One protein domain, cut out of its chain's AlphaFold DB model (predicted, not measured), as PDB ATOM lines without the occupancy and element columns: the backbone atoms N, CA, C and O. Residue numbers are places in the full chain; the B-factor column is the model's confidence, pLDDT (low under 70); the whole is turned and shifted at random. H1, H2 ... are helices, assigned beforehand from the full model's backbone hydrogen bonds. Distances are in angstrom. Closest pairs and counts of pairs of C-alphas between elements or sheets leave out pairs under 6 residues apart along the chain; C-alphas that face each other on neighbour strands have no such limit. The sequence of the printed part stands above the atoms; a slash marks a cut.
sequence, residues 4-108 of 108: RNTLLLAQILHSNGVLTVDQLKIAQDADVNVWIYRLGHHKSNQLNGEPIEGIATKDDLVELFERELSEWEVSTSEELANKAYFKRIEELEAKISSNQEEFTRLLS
ATOM      1  N   ARG A   4     313.975 159.710 230.770       91.62
ATOM      2  CA  ARG A   4     313.222 159.909 229.526       91.62
ATOM      3  C   ARG A   4     312.224 161.052 229.649       91.62
ATOM      4  O   ARG A   4     312.173 161.911 228.774       91.62
ATOM      5  N   ASN A   5     311.420 161.046 230.700       92.12
ATOM      6  CA  ASN A   5     310.412 162.061 230.950       92.12
ATOM      7  C   ASN A   5     311.067 163.392 231.326       92.12
ATOM      8  O   ASN A   5     310.598 164.442 230.894       92.12
ATOM      9  N   THR A   6     312.206 163.350 232.025       94.44
ATOM     10  CA  THR A   6     313.051 164.533 232.250       94.44
ATOM     11  C   THR A   6     313.530 165.121 230.927       94.44
ATOM     12  O   THR A   6     313.381 166.319 230.688       94.44
ATOM     13  N   LEU A   7     314.039 164.276 230.024       94.75
ATOM     14  CA  LEU A   7     314.461 164.708 228.695       94.75
ATOM     15  C   LEU A   7     313.293 165.306 227.896       94.75
ATOM     16  O   LEU A   7     313.460 166.350 227.270       94.75
ATOM     17  N   LEU A   8     312.109 164.688 227.940       94.62
ATOM     18  CA  LEU A   8     310.914 165.200 227.266       94.62
ATOM     19  C   LEU A   8     310.497 166.578 227.801       94.62
ATOM     20  O   LEU A   8     310.245 167.485 227.005       94.62
ATOM     21  N   LEU A   9     310.433 166.735 229.127       95.75
ATOM     22  CA  LEU A   9     310.140 168.008 229.786       95.75
ATOM     23  C   LEU A   9     311.108 169.090 229.306       95.75
ATOM     24  O   LEU A   9     310.685 170.129 228.798       95.75
ATOM     25  N   ALA A  10     312.404 168.806 229.408       96.94
ATOM     26  CA  ALA A  10     313.460 169.726 229.029       96.94
ATOM     27  C   ALA A  10     313.374 170.123 227.545       96.94
ATOM     28  O   ALA A  10     313.441 171.305 227.217       96.94
ATOM     29  N   GLN A  11     313.140 169.163 226.645       95.56
ATOM     30  CA  GLN A  11     312.984 169.410 225.208       95.56
ATOM     31  C   GLN A  11     311.755 170.261 224.881       95.56
ATOM     32  O   GLN A  11     311.840 171.166 224.045       95.56
ATOM     33  N   ILE A  12     310.610 169.991 225.516       96.00
ATOM     34  CA  ILE A  12     309.397 170.789 225.313       96.00
ATOM     35  C   ILE A  12     309.642 172.225 225.777       96.00
ATOM     36  O   ILE A  12     309.384 173.142 225.005       96.00
ATOM     37  N   LEU A  13     310.202 172.442 226.967       97.31
ATOM     38  CA  LEU A  13     310.474 173.795 227.460       97.31
ATOM     39  C   LEU A  13     311.504 174.525 226.585       97.31
ATOM     40  O   LEU A  13     311.227 175.611 226.073       97.31
ATOM     41  N   HIS A  14     312.650 173.893 226.323       96.75
ATOM     42  CA  HIS A  14     313.734 174.478 225.535       96.75
ATOM     43  C   HIS A  14     313.287 174.858 224.117       96.75
ATOM     44  O   HIS A  14     313.534 175.975 223.663       96.75
ATOM     45  N   SER A  15     312.568 173.968 223.422       95.88
ATOM     46  CA  SER A  15     312.091 174.231 222.054       95.88
ATOM     47  C   SER A  15     311.062 175.361 221.958       95.88
ATOM     48  O   SER A  15     310.869 175.910 220.875       95.88
ATOM     49  N   ASN A  16     310.429 175.732 223.076       96.31
ATOM     50  CA  ASN A  16     309.518 176.873 223.168       96.31
ATOM     51  C   ASN A  16     310.184 178.111 223.805       96.31
ATOM     52  O   ASN A  16     309.497 179.055 224.186       96.31
ATOM     53  N   GLY A  17     311.519 178.131 223.908       95.94
ATOM     54  CA  GLY A  17     312.285 179.279 224.404       95.94
ATOM     55  C   GLY A  17     312.310 179.427 225.928       95.94
ATOM     56  O   GLY A  17     312.758 180.457 226.429       95.94
ATOM     57  N   VAL A  18     311.853 178.415 226.669       97.69
ATOM     58  CA  VAL A  18     311.879 178.396 228.135       97.69
ATOM     59  C   VAL A  18     313.168 177.725 228.597       97.69
ATOM     60  O   VAL A  18     313.285 176.499 228.620       97.69
ATOM     61  N   LEU A  19     314.157 178.544 228.949       97.44
ATOM     62  CA  LEU A  19     315.432 178.122 229.527       97.44
ATOM     63  C   LEU A  19     315.372 178.084 231.049       97.44
ATOM     64  O   LEU A  19     315.916 177.159 231.638       97.44
ATOM     65  N   THR A  20     314.710 179.055 231.676       98.12
ATOM     66  CA  THR A  20     314.656 179.201 233.134       98.12
ATOM     67  C   THR A  20     313.228 179.175 233.663       98.12
ATOM     68  O   THR A  20     312.252 179.381 232.938       98.12
ATOM     69  N   VAL A  21     313.103 178.948 234.967       97.69
ATOM     70  CA  VAL A  21     311.818 178.959 235.672       97.69
ATOM     71  C   VAL A  21     311.129 180.323 235.573       97.69
ATOM     72  O   VAL A  21     309.917 180.387 235.397       97.69
ATOM     73  N   ASP A  22     311.882 181.423 235.626       97.88
ATOM     74  CA  ASP A  22     311.305 182.767 235.515       97.88
ATOM     75  C   ASP A  22     310.640 182.991 234.154       97.88
ATOM     76  O   ASP A  22     309.560 183.577 234.077       97.88
ATOM     77  N   GLN A  23     311.236 182.463 233.080       97.81
ATOM     78  CA  GLN A  23     310.640 182.512 231.745       97.81
ATOM     79  C   GLN A  23     309.340 181.706 231.679       97.81
ATOM     80  O   GLN A  23     308.374 182.154 231.062       97.81
ATOM     81  N   LEU A  24     309.286 180.556 232.356       97.44
ATOM     82  CA  LEU A  24     308.061 179.772 232.479       97.44
ATOM     83  C   LEU A  24     306.980 180.538 233.256       97.44
ATOM     84  O   LEU A  24     305.834 180.596 232.817       97.44
ATOM     85  N   LYS A  25     307.343 181.186 234.370       97.06
ATOM     86  CA  LYS A  25     306.422 181.976 235.208       97.06
ATOM     87  C   LYS A  25     305.780 183.138 234.446       97.06
ATOM     88  O   LYS A  25     304.609 183.435 234.683       97.06
ATOM     89  N   ILE A  26     306.484 183.756 233.495       97.19
ATOM     90  CA  ILE A  26     305.938 184.857 232.677       97.19
ATOM     91  C   ILE A  26     305.309 184.415 231.345       97.19
ATOM     92  O   ILE A  26     304.725 185.249 230.654       97.19
ATOM     93  N   ALA A  27     305.415 183.136 230.969       96.88
ATOM     94  CA  ALA A  27     304.820 182.615 229.737       96.88
ATOM     95  C   ALA A  27     303.289 182.755 229.745       96.88
ATOM     96  O   ALA A  27     302.662 182.738 230.806       96.88
ATOM     97  N   GLN A  28     302.665 182.878 228.570       96.75
ATOM     98  CA  GLN A  28     301.207 182.964 228.493       96.75
ATOM     99  C   GLN A  28     300.570 181.619 228.848       96.75
ATOM    100  O   GLN A  28     301.015 180.572 228.380       96.75
ATOM    101  N   ASP A  29     299.482 181.643 229.617       94.94
ATOM    102  CA  ASP A  29     298.804 180.414 230.051       94.94
ATOM    103  C   ASP A  29     298.303 179.579 228.864       94.94
ATOM    104  O   ASP A  29     298.297 178.351 228.921       94.94
ATOM    105  N   ALA A  30     297.931 180.229 227.756       96.00
ATOM    106  CA  ALA A  30     297.550 179.549 226.522       96.00
ATOM    107  C   ALA A  30     298.690 178.679 225.963       96.00
ATOM    108  O   ALA A  30     298.450 177.528 225.597       96.00
ATOM    109  N   ASP A  31     299.924 179.194 225.950       96.81
ATOM    110  CA  ASP A  31     301.100 178.452 225.489       96.81
ATOM    111  C   ASP A  31     301.441 177.318 226.460       96.81
ATOM    112  O   ASP A  31     301.651 176.176 226.047       96.81
ATOM    113  N   VAL A  32     301.405 177.602 227.765       96.75
ATOM    114  CA  VAL A  32     301.680 176.606 228.808       96.75
ATOM    115  C   VAL A  32     300.700 175.435 228.738       96.75
ATOM    116  O   VAL A  32     301.121 174.280 228.787       96.75
ATOM    117  N   ASN A  33     299.410 175.700 228.532       95.75
ATOM    118  CA  ASN A  33     298.401 174.652 228.373       95.75
ATOM    119  C   ASN A  33     298.690 173.746 227.165       95.75
ATOM    120  O   ASN A  33     298.486 172.531 227.235       95.75
ATOM    121  N   VAL A  34     299.217 174.302 226.068       96.00
ATOM    122  CA  VAL A  34     299.674 173.508 224.916       96.00
ATOM    123  C   VAL A  34     300.864 172.629 225.303       96.00
ATOM    124  O   VAL A  34     300.922 171.467 224.897       96.00
ATOM    125  N   TRP A  35     301.809 173.133 226.095       95.88
ATOM    126  CA  TRP A  35     302.969 172.355 226.543       95.88
ATOM    127  C   TRP A  35     302.576 171.215 227.485       95.88
ATOM    128  O   TRP A  35     303.015 170.086 227.269       95.88
ATOM    129  N   ILE A  36     301.687 171.471 228.450       95.12
ATOM    130  CA  ILE A  36     301.119 170.451 229.349       95.12
ATOM    131  C   ILE A  36     300.412 169.364 228.536       95.12
ATOM    132  O   ILE A  36     300.670 168.173 228.720       95.12
ATOM    133  N   TYR A  37     299.588 169.759 227.559       93.25
ATOM    134  CA  TYR A  37     298.943 168.809 226.656       93.25
ATOM    135  C   TYR A  37     299.970 167.943 225.913       93.25
ATOM    136  O   TYR A  37     299.823 166.719 225.858       93.25
ATOM    137  N   ARG A  38     301.034 168.557 225.373       92.69
ATOM    138  CA  ARG A  38     302.102 167.842 224.657       92.69
ATOM    139  C   ARG A  38     302.856 166.872 225.563       92.69
ATOM    140  O   ARG A  38     303.160 165.786 225.087       92.69
ATOM    141  N   LEU A  39     303.115 167.218 226.825       91.81
ATOM    142  CA  LEU A  39     303.753 166.327 227.802       91.81
ATOM    143  C   LEU A  39     302.900 165.080 228.061       91.81
ATOM    144  O   LEU A  39     303.404 163.962 227.963       91.81
ATOM    145  N   GLY A  40     301.600 165.256 228.314       89.25
ATOM    146  CA  GLY A  40     300.685 164.142 228.591       89.25
ATOM    147  C   GLY A  40     300.427 163.232 227.383       89.25
ATOM    148  O   GLY A  40     300.280 162.020 227.537       89.25
ATOM    149  N   HIS A  41     300.433 163.790 226.169       89.44
ATOM    150  CA  HIS A  41     300.082 163.072 224.933       89.44
ATOM    151  C   HIS A  41     301.291 162.727 224.055       89.44
ATOM    152  O   HIS A  41     301.127 162.322 222.898       89.44
ATOM    153  N   HIS A  42     302.517 162.895 224.559       90.06
ATOM    154  CA  HIS A  42     303.703 162.600 223.768       90.06
ATOM    155  C   HIS A  42     303.801 161.102 223.450       90.06
ATOM    156  O   HIS A  42     303.527 160.239 224.283       90.06
ATOM    157  N   LYS A  43     304.268 160.771 222.238       85.31
ATOM    158  CA  LYS A  43     304.397 159.375 221.777       85.31
ATOM    159  C   LYS A  43     305.322 158.531 222.660       85.31
ATOM    160  O   LYS A  43     305.157 157.318 222.720       85.31
ATOM    161  N   SER A  44     306.279 159.149 223.358       81.44
ATOM    162  CA  SER A  44     307.174 158.445 224.292       81.44
ATOM    163  C   SER A  44     306.435 157.768 225.446       81.44
ATOM    164  O   SER A  44     306.919 156.748 225.937       81.44
ATOM    165  N   ASN A  45     305.268 158.291 225.831       78.69
ATOM    166  CA  ASN A  45     304.440 157.749 226.911       78.69
ATOM    167  C   ASN A  45     303.804 156.408 226.493       78.69
ATOM    168  O   ASN A  45     303.461 155.571 227.314       78.69
ATOM    169  N   GLN A  46     303.695 156.136 225.189       74.25
ATOM    170  CA  GLN A  46     303.173 154.860 224.683       74.25
ATOM    171  C   GLN A  46     304.242 153.752 224.645       74.25
ATOM    172  O   GLN A  46     303.917 152.584 224.461       74.25
ATOM    173  N   LEU A  47     305.525 154.096 224.810       66.38
ATOM    174  CA  LEU A  47     306.666 153.182 224.661       66.38
ATOM    175  C   LEU A  47     307.192 152.677 226.017       66.38
ATOM    176  O   LEU A  47     308.404 152.665 226.253       66.38
ATOM    177  N   ASN A  48     306.298 152.278 226.928       62.00
ATOM    178  CA  ASN A  48     306.611 151.935 228.329       62.00
ATOM    179  C   ASN A  48     307.165 153.117 229.145       62.00
ATOM    180  O   ASN A  48     308.059 152.926 229.967       62.00
ATOM    181  N   GLY A  49     306.737 154.344 228.846       60.72
ATOM    182  CA  GLY A  49     306.967 155.486 229.730       60.72
ATOM    183  C   GLY A  49     305.664 155.775 230.448       60.72
ATOM    184  O   GLY A  49     304.667 156.019 229.776       60.72
ATOM    185  N   GLU A  50     305.641 155.730 231.775       70.88
ATOM    186  CA  GLU A  50     304.489 156.285 232.485       70.88
ATOM    187  C   GLU A  50     304.398 157.776 232.127       70.88
ATOM    188  O   GLU A  50     305.433 158.449 232.074       70.88
ATOM    189  N   PRO A  51     303.209 158.288 231.770       73.31
ATOM    190  CA  PRO A  51     303.055 159.703 231.474       73.31
ATOM    191  C   PRO A  51     303.489 160.533 232.683       73.31
ATOM    192  O   PRO A  51     303.444 160.067 233.820       73.31
ATOM    193  N   ILE A  52     303.906 161.777 232.448       81.81
ATOM    194  CA  ILE A  52     304.181 162.683 233.562       81.81
ATOM    195  C   ILE A  52     302.841 163.022 234.218       81.81
ATOM    196  O   ILE A  52     302.040 163.777 233.664       81.81
ATOM    197  N   GLU A  53     302.569 162.391 235.354       80.00
ATOM    198  CA  GLU A  53     301.317 162.552 236.084       80.00
ATOM    199  C   GLU A  53     301.299 163.852 236.896       80.00
ATOM    200  O   GLU A  53     302.338 164.407 237.256       80.00
ATOM    201  N   GLY A  54     300.093 164.330 237.207       81.81
ATOM    202  CA  GLY A  54     299.898 165.426 238.158       81.81
ATOM    203  C   GLY A  54     300.165 166.834 237.624       81.81
ATOM    204  O   GLY A  54     300.144 167.766 238.415       81.81
ATOM    205  N   ILE A  55     300.375 167.016 236.315       90.44
ATOM    206  CA  ILE A  55     300.485 168.351 235.711       90.44
ATOM    207  C   ILE A  55     299.147 168.742 235.080       90.44
ATOM    208  O   ILE A  55     298.787 168.234 234.016       90.44
ATOM    209  N   ALA A  56     298.416 169.658 235.711       91.12
ATOM    210  CA  ALA A  56     297.177 170.211 235.162       91.12
ATOM    211  C   ALA A  56     297.263 171.723 234.931       91.12
ATOM    212  O   ALA A  56     296.543 172.264 234.092       91.12
ATOM    213  N   THR A  57     298.139 172.401 235.666       95.38
ATOM    214  CA  THR A  57     298.248 173.853 235.694       95.38
ATOM    215  C   THR A  57     299.673 174.315 235.420       95.38
ATOM    216  O   THR A  57     300.640 173.551 235.473       95.38
ATOM    217  N   LYS A  58     299.807 175.608 235.121       96.69
ATOM    218  CA  LYS A  58     301.108 176.260 234.992       96.69
ATOM    219  C   LYS A  58     301.926 176.175 236.278       96.69
ATOM    220  O   LYS A  58     303.130 175.959 236.188       96.69
ATOM    221  N   ASP A  59     301.284 176.306 237.435       97.06
ATOM    222  CA  ASP A  59     301.957 176.207 238.730       97.06
ATOM    223  C   ASP A  59     302.518 174.795 238.949       97.06
ATOM    224  O   ASP A  59     303.679 174.667 239.330       97.06
ATOM    225  N   ASP A  60     301.771 173.748 238.571       96.00
ATOM    226  CA  ASP A  60     302.272 172.364 238.621       96.00
ATOM    227  C   ASP A  60     303.502 172.178 237.715       96.00
ATOM    228  O   ASP A  60     304.471 171.510 238.080       96.00
ATOM    229  N   LEU A  61     303.484 172.776 236.516       96.94
ATOM    230  CA  LEU A  61     304.611 172.702 235.583       96.94
ATOM    231  C   LEU A  61     305.832 173.480 236.096       96.94
ATOM    232  O   LEU A  61     306.964 173.046 235.881       96.94
ATOM    233  N   VAL A  62     305.614 174.613 236.771       97.94
ATOM    234  CA  VAL A  62     306.667 175.396 237.430       97.94
ATOM    235  C   VAL A  62     307.301 174.590 238.556       97.94
ATOM    236  O   VAL A  62     308.523 174.457 238.566       97.94
ATOM    237  N   GLU A  63     306.497 174.015 239.451       97.38
ATOM    238  CA  GLU A  63     306.986 173.201 240.568       97.38
ATOM    239  C   GLU A  63     307.763 171.982 240.062       97.38
ATOM    240  O   GLU A  63     308.860 171.688 240.541       97.38
ATOM    241  N   LEU A  64     307.241 171.303 239.035       96.44
ATOM    242  CA  LEU A  64     307.942 170.198 238.394       96.44
ATOM    243  C   LEU A  64     309.294 170.646 237.831       96.44
ATOM    244  O   LEU A  64     310.296 169.969 238.050       96.44
ATOM    245  N   PHE A  65     309.337 171.758 237.095       97.56
ATOM    246  CA  PHE A  65     310.577 172.213 236.476       97.56
ATOM    247  C   PHE A  65     311.608 172.653 237.523       97.56
ATOM    248  O   PHE A  65     312.769 172.267 237.418       97.56
ATOM    249  N   GLU A  66     311.192 173.380 238.565       98.00
ATOM    250  CA  GLU A  66     312.046 173.734 239.709       98.00
ATOM    251  C   GLU A  66     312.626 172.484 240.385       98.00
ATOM    252  O   GLU A  66     313.836 172.414 240.627       98.00
ATOM    253  N   ARG A  67     311.787 171.471 240.638       97.31
ATOM    254  CA  ARG A  67     312.224 170.205 241.233       97.31
ATOM    255  C   ARG A  67     313.252 169.494 240.362       97.31
ATOM    256  O   ARG A  67     314.294 169.107 240.876       97.31
ATOM    257  N   GLU A  68     312.994 169.334 239.064       97.00
ATOM    258  CA  GLU A  68     313.919 168.616 238.179       97.00
ATOM    259  C   GLU A  68     315.245 169.371 237.998       97.00
ATOM    260  O   GLU A  68     316.302 168.748 238.002       97.00
ATOM    261  N   LEU A  69     315.236 170.707 237.920       97.94
ATOM    262  CA  LEU A  69     316.480 171.488 237.918       97.94
ATOM    263  C   LEU A  69     317.308 171.231 239.187       97.94
ATOM    264  O   LEU A  69     318.521 171.024 239.108       97.94
ATOM    265  N   SER A  70     316.651 171.182 240.350       97.75
ATOM    266  CA  SER A  70     317.306 170.892 241.625       97.75
ATOM    267  C   SER A  70     317.815 169.450 241.719       97.75
ATOM    268  O   SER A  70     318.954 169.248 242.128       97.75
ATOM    269  N   GLU A  71     316.999 168.451 241.366       97.19
ATOM    270  CA  GLU A  71     317.358 167.024 241.443       97.19
ATOM    271  C   GLU A  71     318.545 166.683 240.537       97.19
ATOM    272  O   GLU A  71     319.392 165.865 240.891       97.19
ATOM    273  N   TRP A  72     318.618 167.328 239.373       97.00
ATOM    274  CA  TRP A  72     319.678 167.107 238.398       97.00
ATOM    275  C   TRP A  72     320.860 168.063 238.561       97.00
ATOM    276  O   TRP A  72     321.821 167.950 237.797       97.00
ATOM    277  N   GLU A  73     320.822 168.976 239.536       97.69
ATOM    278  CA  GLU A  73     321.854 169.985 239.803       97.69
ATOM    279  C   GLU A  73     322.205 170.803 238.546       97.69
ATOM    280  O   GLU A  73     323.350 170.822 238.077       97.69
ATOM    281  N   VAL A  74     321.193 171.413 237.934       97.75
ATOM    282  CA  VAL A  74     321.299 172.234 236.718       97.75
ATOM    283  C   VAL A  74     320.428 173.477 236.837       97.75
ATOM    284  O   VAL A  74     319.536 173.546 237.675       97.75
ATOM    285  N   SER A  75     320.690 174.483 236.006       97.25
ATOM    286  CA  SER A  75     320.002 175.779 236.079       97.25
ATOM    287  C   SER A  75     319.113 176.073 234.874       97.25
ATOM    288  O   SER A  75     318.315 177.009 234.920       97.25
ATOM    289  N   THR A  76     319.249 175.309 233.787       98.00
ATOM    290  CA  THR A  76     318.506 175.563 232.548       98.00
ATOM    291  C   THR A  76     317.903 174.301 231.944       98.00
ATOM    292  O   THR A  76     318.386 173.191 232.166       98.00
ATOM    293  N   SER A  77     316.867 174.472 231.118       97.62
ATOM    294  CA  SER A  77     316.288 173.373 230.337       97.62
ATOM    295  C   SER A  77     317.292 172.747 229.361       97.62
ATOM    296  O   SER A  77     317.199 171.558 229.083       97.62
ATOM    297  N   GLU A  78     318.286 173.499 228.878       97.94
ATOM    298  CA  GLU A  78     319.357 172.965 228.029       97.94
ATOM    299  C   GLU A  78     320.277 172.017 228.808       97.94
ATOM    300  O   GLU A  78     320.512 170.882 228.391       97.94
ATOM    301  N   GLU A  79     320.770 172.454 229.968       98.12
ATOM    302  CA  GLU A  79     321.601 171.619 230.838       98.12
ATOM    303  C   GLU A  79     320.843 170.375 231.313       98.12
ATOM    304  O   GLU A  79     321.403 169.276 231.324       98.12
ATOM    305  N   LEU A  80     319.557 170.538 231.644       97.94
ATOM    306  CA  LEU A  80     318.674 169.438 232.017       97.94
ATOM    307  C   LEU A  80     318.522 168.434 230.870       97.94
ATOM    308  O   LEU A  80     318.690 167.234 231.087       97.94
ATOM    309  N   ALA A  81     318.279 168.909 229.643       97.19
ATOM    310  CA  ALA A  81     318.193 168.054 228.463       97.19
ATOM    311  C   ALA A  81     319.502 167.291 228.227       97.19
ATOM    312  O   ALA A  81     319.473 166.083 227.997       97.19
ATOM    313  N   ASN A  82     320.648 167.965 228.332       97.19
ATOM    314  CA  ASN A  82     321.955 167.345 228.130       97.19
ATOM    315  C   ASN A  82     322.238 166.255 229.171       97.19
ATOM    316  O   ASN A  82     322.585 165.132 228.801       97.19
ATOM    317  N   LYS A  83     322.052 166.544 230.467       97.50
ATOM    318  CA  LYS A  83     322.262 165.538 231.521       97.50
ATOM    319  C   LYS A  83     321.299 164.359 231.374       97.50
ATOM    320  O   LYS A  83     321.737 163.209 231.424       97.50
ATOM    321  N   ALA A  84     320.013 164.630 231.147       96.19
ATOM    322  CA  ALA A  84     319.006 163.589 230.972       96.19
ATOM    323  C   ALA A  84     319.281 162.717 229.741       96.19
ATOM    324  O   ALA A  84     319.126 161.498 229.805       96.19
ATOM    325  N   TYR A  85     319.761 163.311 228.643       96.12
ATOM    326  CA  TYR A  85     320.161 162.586 227.442       96.12
ATOM    327  C   TYR A  85     321.286 161.586 227.722       96.12
ATOM    328  O   TYR A  85     321.122 160.400 227.439       96.12
ATOM    329  N   PHE A  86     322.403 162.026 228.309       97.38
ATOM    330  CA  PHE A  86     323.527 161.123 228.579       97.38
ATOM    331  C   PHE A  86     323.149 160.026 229.572       97.38
ATOM    332  O   PHE A  86     323.424 158.855 229.315       97.38
ATOM    333  N   LYS A  87     322.406 160.374 230.630       96.38
ATOM    334  CA  LYS A  87     321.863 159.388 231.570       96.38
ATOM    335  C   LYS A  87     321.010 158.339 230.857       96.38
ATOM    336  O   LYS A  87     321.110 157.146 231.135       96.38
ATOM    337  N   ARG A  88     320.183 158.773 229.904       93.75
ATOM    338  CA  ARG A  88     319.319 157.879 229.137       93.75
ATOM    339  C   ARG A  88     320.108 156.936 228.231       93.75
ATOM    340  O   ARG A  88     319.700 155.787 228.074       93.75
ATOM    341  N   ILE A  89     321.206 157.401 227.636       96.00
ATOM    342  CA  ILE A  89     322.104 156.549 226.847       96.00
ATOM    343  C   ILE A  89     322.722 155.465 227.735       96.00
ATOM    344  O   ILE A  89     322.598 154.291 227.395       96.00
ATOM    345  N   GLU A  90     323.262 155.828 228.901       96.62
ATOM    346  CA  GLU A  90     323.837 154.865 229.855       96.62
ATOM    347  C   GLU A  90     322.826 153.777 230.265       96.62
ATOM    348  O   GLU A  90     323.137 152.587 230.266       96.62
ATOM    349  N   GLU A  91     321.584 154.166 230.572       94.06
ATOM    350  CA  GLU A  91     320.510 153.224 230.912       94.06
ATOM    351  C   GLU A  91     320.180 152.260 229.765       94.06
ATOM    352  O   GLU A  91     319.892 151.081 229.992       94.06
ATOM    353  N   LEU A  92     320.170 152.762 228.527       93.56
ATOM    354  CA  LEU A  92     319.886 151.955 227.344       93.56
ATOM    355  C   LEU A  92     321.025 150.979 227.052       93.56
ATOM    356  O   LEU A  92     320.751 149.814 226.770       93.56
ATOM    357  N   GLU A  93     322.274 151.424 227.164       97.19
ATOM    358  CA  GLU A  93     323.456 150.575 227.015       97.19
ATOM    359  C   GLU A  93     323.471 149.464 228.069       97.19
ATOM    360  O   GLU A  93     323.563 148.289 227.714       97.19
ATOM    361  N   ALA A  94     323.248 149.802 229.344       95.81
ATOM    362  CA  ALA A  94     323.161 148.822 230.424       95.81
ATOM    363  C   ALA A  94     322.042 147.793 230.185       95.81
ATOM    364  O   ALA A  94     322.231 146.593 230.399       95.81
ATOM    365  N   LYS A  95     320.879 148.239 229.690       94.38
ATOM    366  CA  LYS A  95     319.768 147.344 229.344       94.38
ATOM    367  C   LYS A  95     320.121 146.410 228.186       94.38
ATOM    368  O   LYS A  95     319.770 145.232 228.230       94.38
ATOM    369  N   ILE A  96     320.809 146.908 227.159       95.25
ATOM    370  CA  ILE A  96     321.284 146.084 226.039       95.25
ATOM    371  C   ILE A  96     322.259 145.020 226.548       95.25
ATOM    372  O   ILE A  96     322.071 143.845 226.236       95.25
ATOM    373  N   SER A  97     323.244 145.403 227.364       96.62
ATOM    374  CA  SER A  97     324.216 144.468 227.938       96.62
ATOM    375  C   SER A  97     323.549 143.397 228.804       96.62
ATOM    376  O   SER A  97     323.794 142.211 228.595       96.62
ATOM    377  N   SER A  98     322.629 143.776 229.697       95.56
ATOM    378  CA  SER A  98     321.879 142.817 230.522       95.56
ATOM    379  C   SER A  98     321.085 141.821 229.671       95.56
ATOM    380  O   SER A  98     321.094 140.625 229.954       95.56
ATOM    381  N   ASN A  99     320.427 142.287 228.606       94.50
ATOM    382  CA  ASN A  99     319.671 141.414 227.709       94.50
ATOM    383  C   ASN A  99     320.589 140.442 226.944       94.50
ATOM    384  O   ASN A  99     320.213 139.296 226.707       94.50
ATOM    385  N   GLN A 100     321.791 140.879 226.546       94.94
ATOM    386  CA  GLN A 100     322.787 140.018 225.894       94.94
ATOM    387  C   GLN A 100     323.309 138.933 226.844       94.94
ATOM    388  O   GLN A 100     323.446 137.774 226.440       94.94
ATOM    389  N   GLU A 101     323.573 139.284 228.105       95.75
ATOM    390  CA  GLU A 101     323.972 138.324 229.136       95.75
ATOM    391  C   GLU A 101     322.869 137.299 229.414       95.75
ATOM    392  O   GLU A 101     323.143 136.098 229.451       95.75
ATOM    393  N   GLU A 102     321.623 137.751 229.571       95.12
ATOM    394  CA  GLU A 102     320.466 136.875 229.778       95.12
ATOM    395  C   GLU A 102     320.283 135.911 228.603       95.12
ATOM    396  O   GLU A 102     320.166 134.702 228.800       95.12
ATOM    397  N   PHE A 103     320.347 136.423 227.372       94.44
ATOM    398  CA  PHE A 103     320.254 135.604 226.169       94.44
ATOM    399  C   PHE A 103     321.365 134.549 226.095       94.44
ATOM    400  O   PHE A 103     321.100 133.391 225.780       94.44
ATOM    401  N   THR A 104     322.600 134.928 226.437       94.31
ATOM    402  CA  THR A 104     323.740 134.001 226.465       94.31
ATOM    403  C   THR A 104     323.528 132.890 227.493       94.31
ATOM    404  O   THR A 104     323.765 131.729 227.175       94.31
ATOM    405  N   ARG A 105     323.028 133.222 228.693       93.62
ATOM    406  CA  ARG A 105     322.718 132.237 229.746       93.62
ATOM    407  C   ARG A 105     321.603 131.267 229.361       93.62
ATOM    408  O   ARG A 105     321.620 130.133 229.813       93.62
ATOM    409  N   LEU A 106     320.617 131.706 228.577       91.69
ATOM    410  CA  LEU A 106     319.512 130.847 228.134       91.69
ATOM    411  C   LEU A 106     319.918 129.862 227.027       91.69
ATOM    412  O   LEU A 106     319.243 128.850 226.842       91.69
ATOM    413  N   LEU A 107     320.978 130.164 226.272       85.38
ATOM    414  CA  LEU A 107     321.484 129.321 225.182       85.38
ATOM    415  C   LEU A 107     322.634 128.388 225.588       85.38
ATOM    416  O   LEU A 107     323.014 127.529 224.791       85.38
ATOM    417  N   SER A 108     323.199 128.577 226.782       67.25
ATOM    418  CA  SER A 108     324.233 127.726 227.386       67.25
ATOM    419  C   SER A 108     323.629 126.615 228.232       67.25
ATOM    420  O   SER A 108     324.096 125.464 228.102       67.25
TER     421      SER A 108
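This is residues 4 to 108 of the 108 residues of an uncharacterized protein of Diutina rugosa (UniProt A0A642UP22). What is the main picture? A long helix, H6, packs with its first part on a small head of helices, and its residues 92 to 107, with Ser 108, stick out as an arm. In the head H1 is the middle of three helices side by side, between H3 and the first part of H6, while H5 crosses one side of this layer from H3 to H6, H2 packs on H5, and the short H4 is near H1. What is the make-up and size? The 105 printed residues hold six named helices, H1 to H6 in chain order, and no named strand, and the class is all helix. The whole is loose, with a radius of gyration of the C-alphas of 16.5 A, and spans 60 by 26 by 20 A, the arm making the length.

Where does the longest helix run? H6, residues 77 to 107, runs 44.7 A from C-alpha 77 at (316.288, 173.373, 230.337) to C-alpha 107 at (321.484, 129.321, 225.182). Where are the other helices? H1, residues 4 to 15, begins at C-alpha 4 at (313.222, 159.909, 229.526) and is 16.2 A long. H2 is residues 21 to 26, H3 residues 29 to 40 with 16.4 A, H4 residues 43 to 46, and H5 residues 58 to 71 with 19.8 A.

What touches H6? H1 touches residues 77 to 88 of H6 alone, closest at the C-alphas of Ala 10 and Ser 77, 4.8 A, at a shallow tilt of 30 degrees, opposite ways. H5 and H6 only just touch, with 3 pairs of C-alphas within 8 A, the closest those of Leu 69 and Leu 80, 6.6 A. What else does the hub, H5, touch? It touches H2, closest at the C-alphas of Val 21 and Val 62, 6.5 A, at a shallow tilt of 14 degrees, opposite ways. With residues 58 to 61 alone it touches H3, closest at the C-alphas of Val 32 and Lys 58, 6.2 A, at a steep tilt of 59 degrees. How do H3 and H4 stand to H1? H3 touches H1 at a shallow tilt of 29 degrees, opposite ways, the closest C-alphas being those of Ile 12 and Trp 35, 6.7 A. H4 and H1 are near each other, with 6 pairs of C-alphas within 10 A. How are the backbones? In H1, H2, H3, H5 and H6 every O i to N i+4 pair is within hydrogen-bond range; H4 is too short for such a pair.

How far does it reach? The two C-alphas farthest apart, those of Ile 26 and Ser 108, are 60.2 A apart. Is it continuous? The printed part has no cut, and the link from H4 to H5, 11 residues, is long. Where is confidence low? Residues 47 to 49 and residue 108 are under 70 in pLDDT.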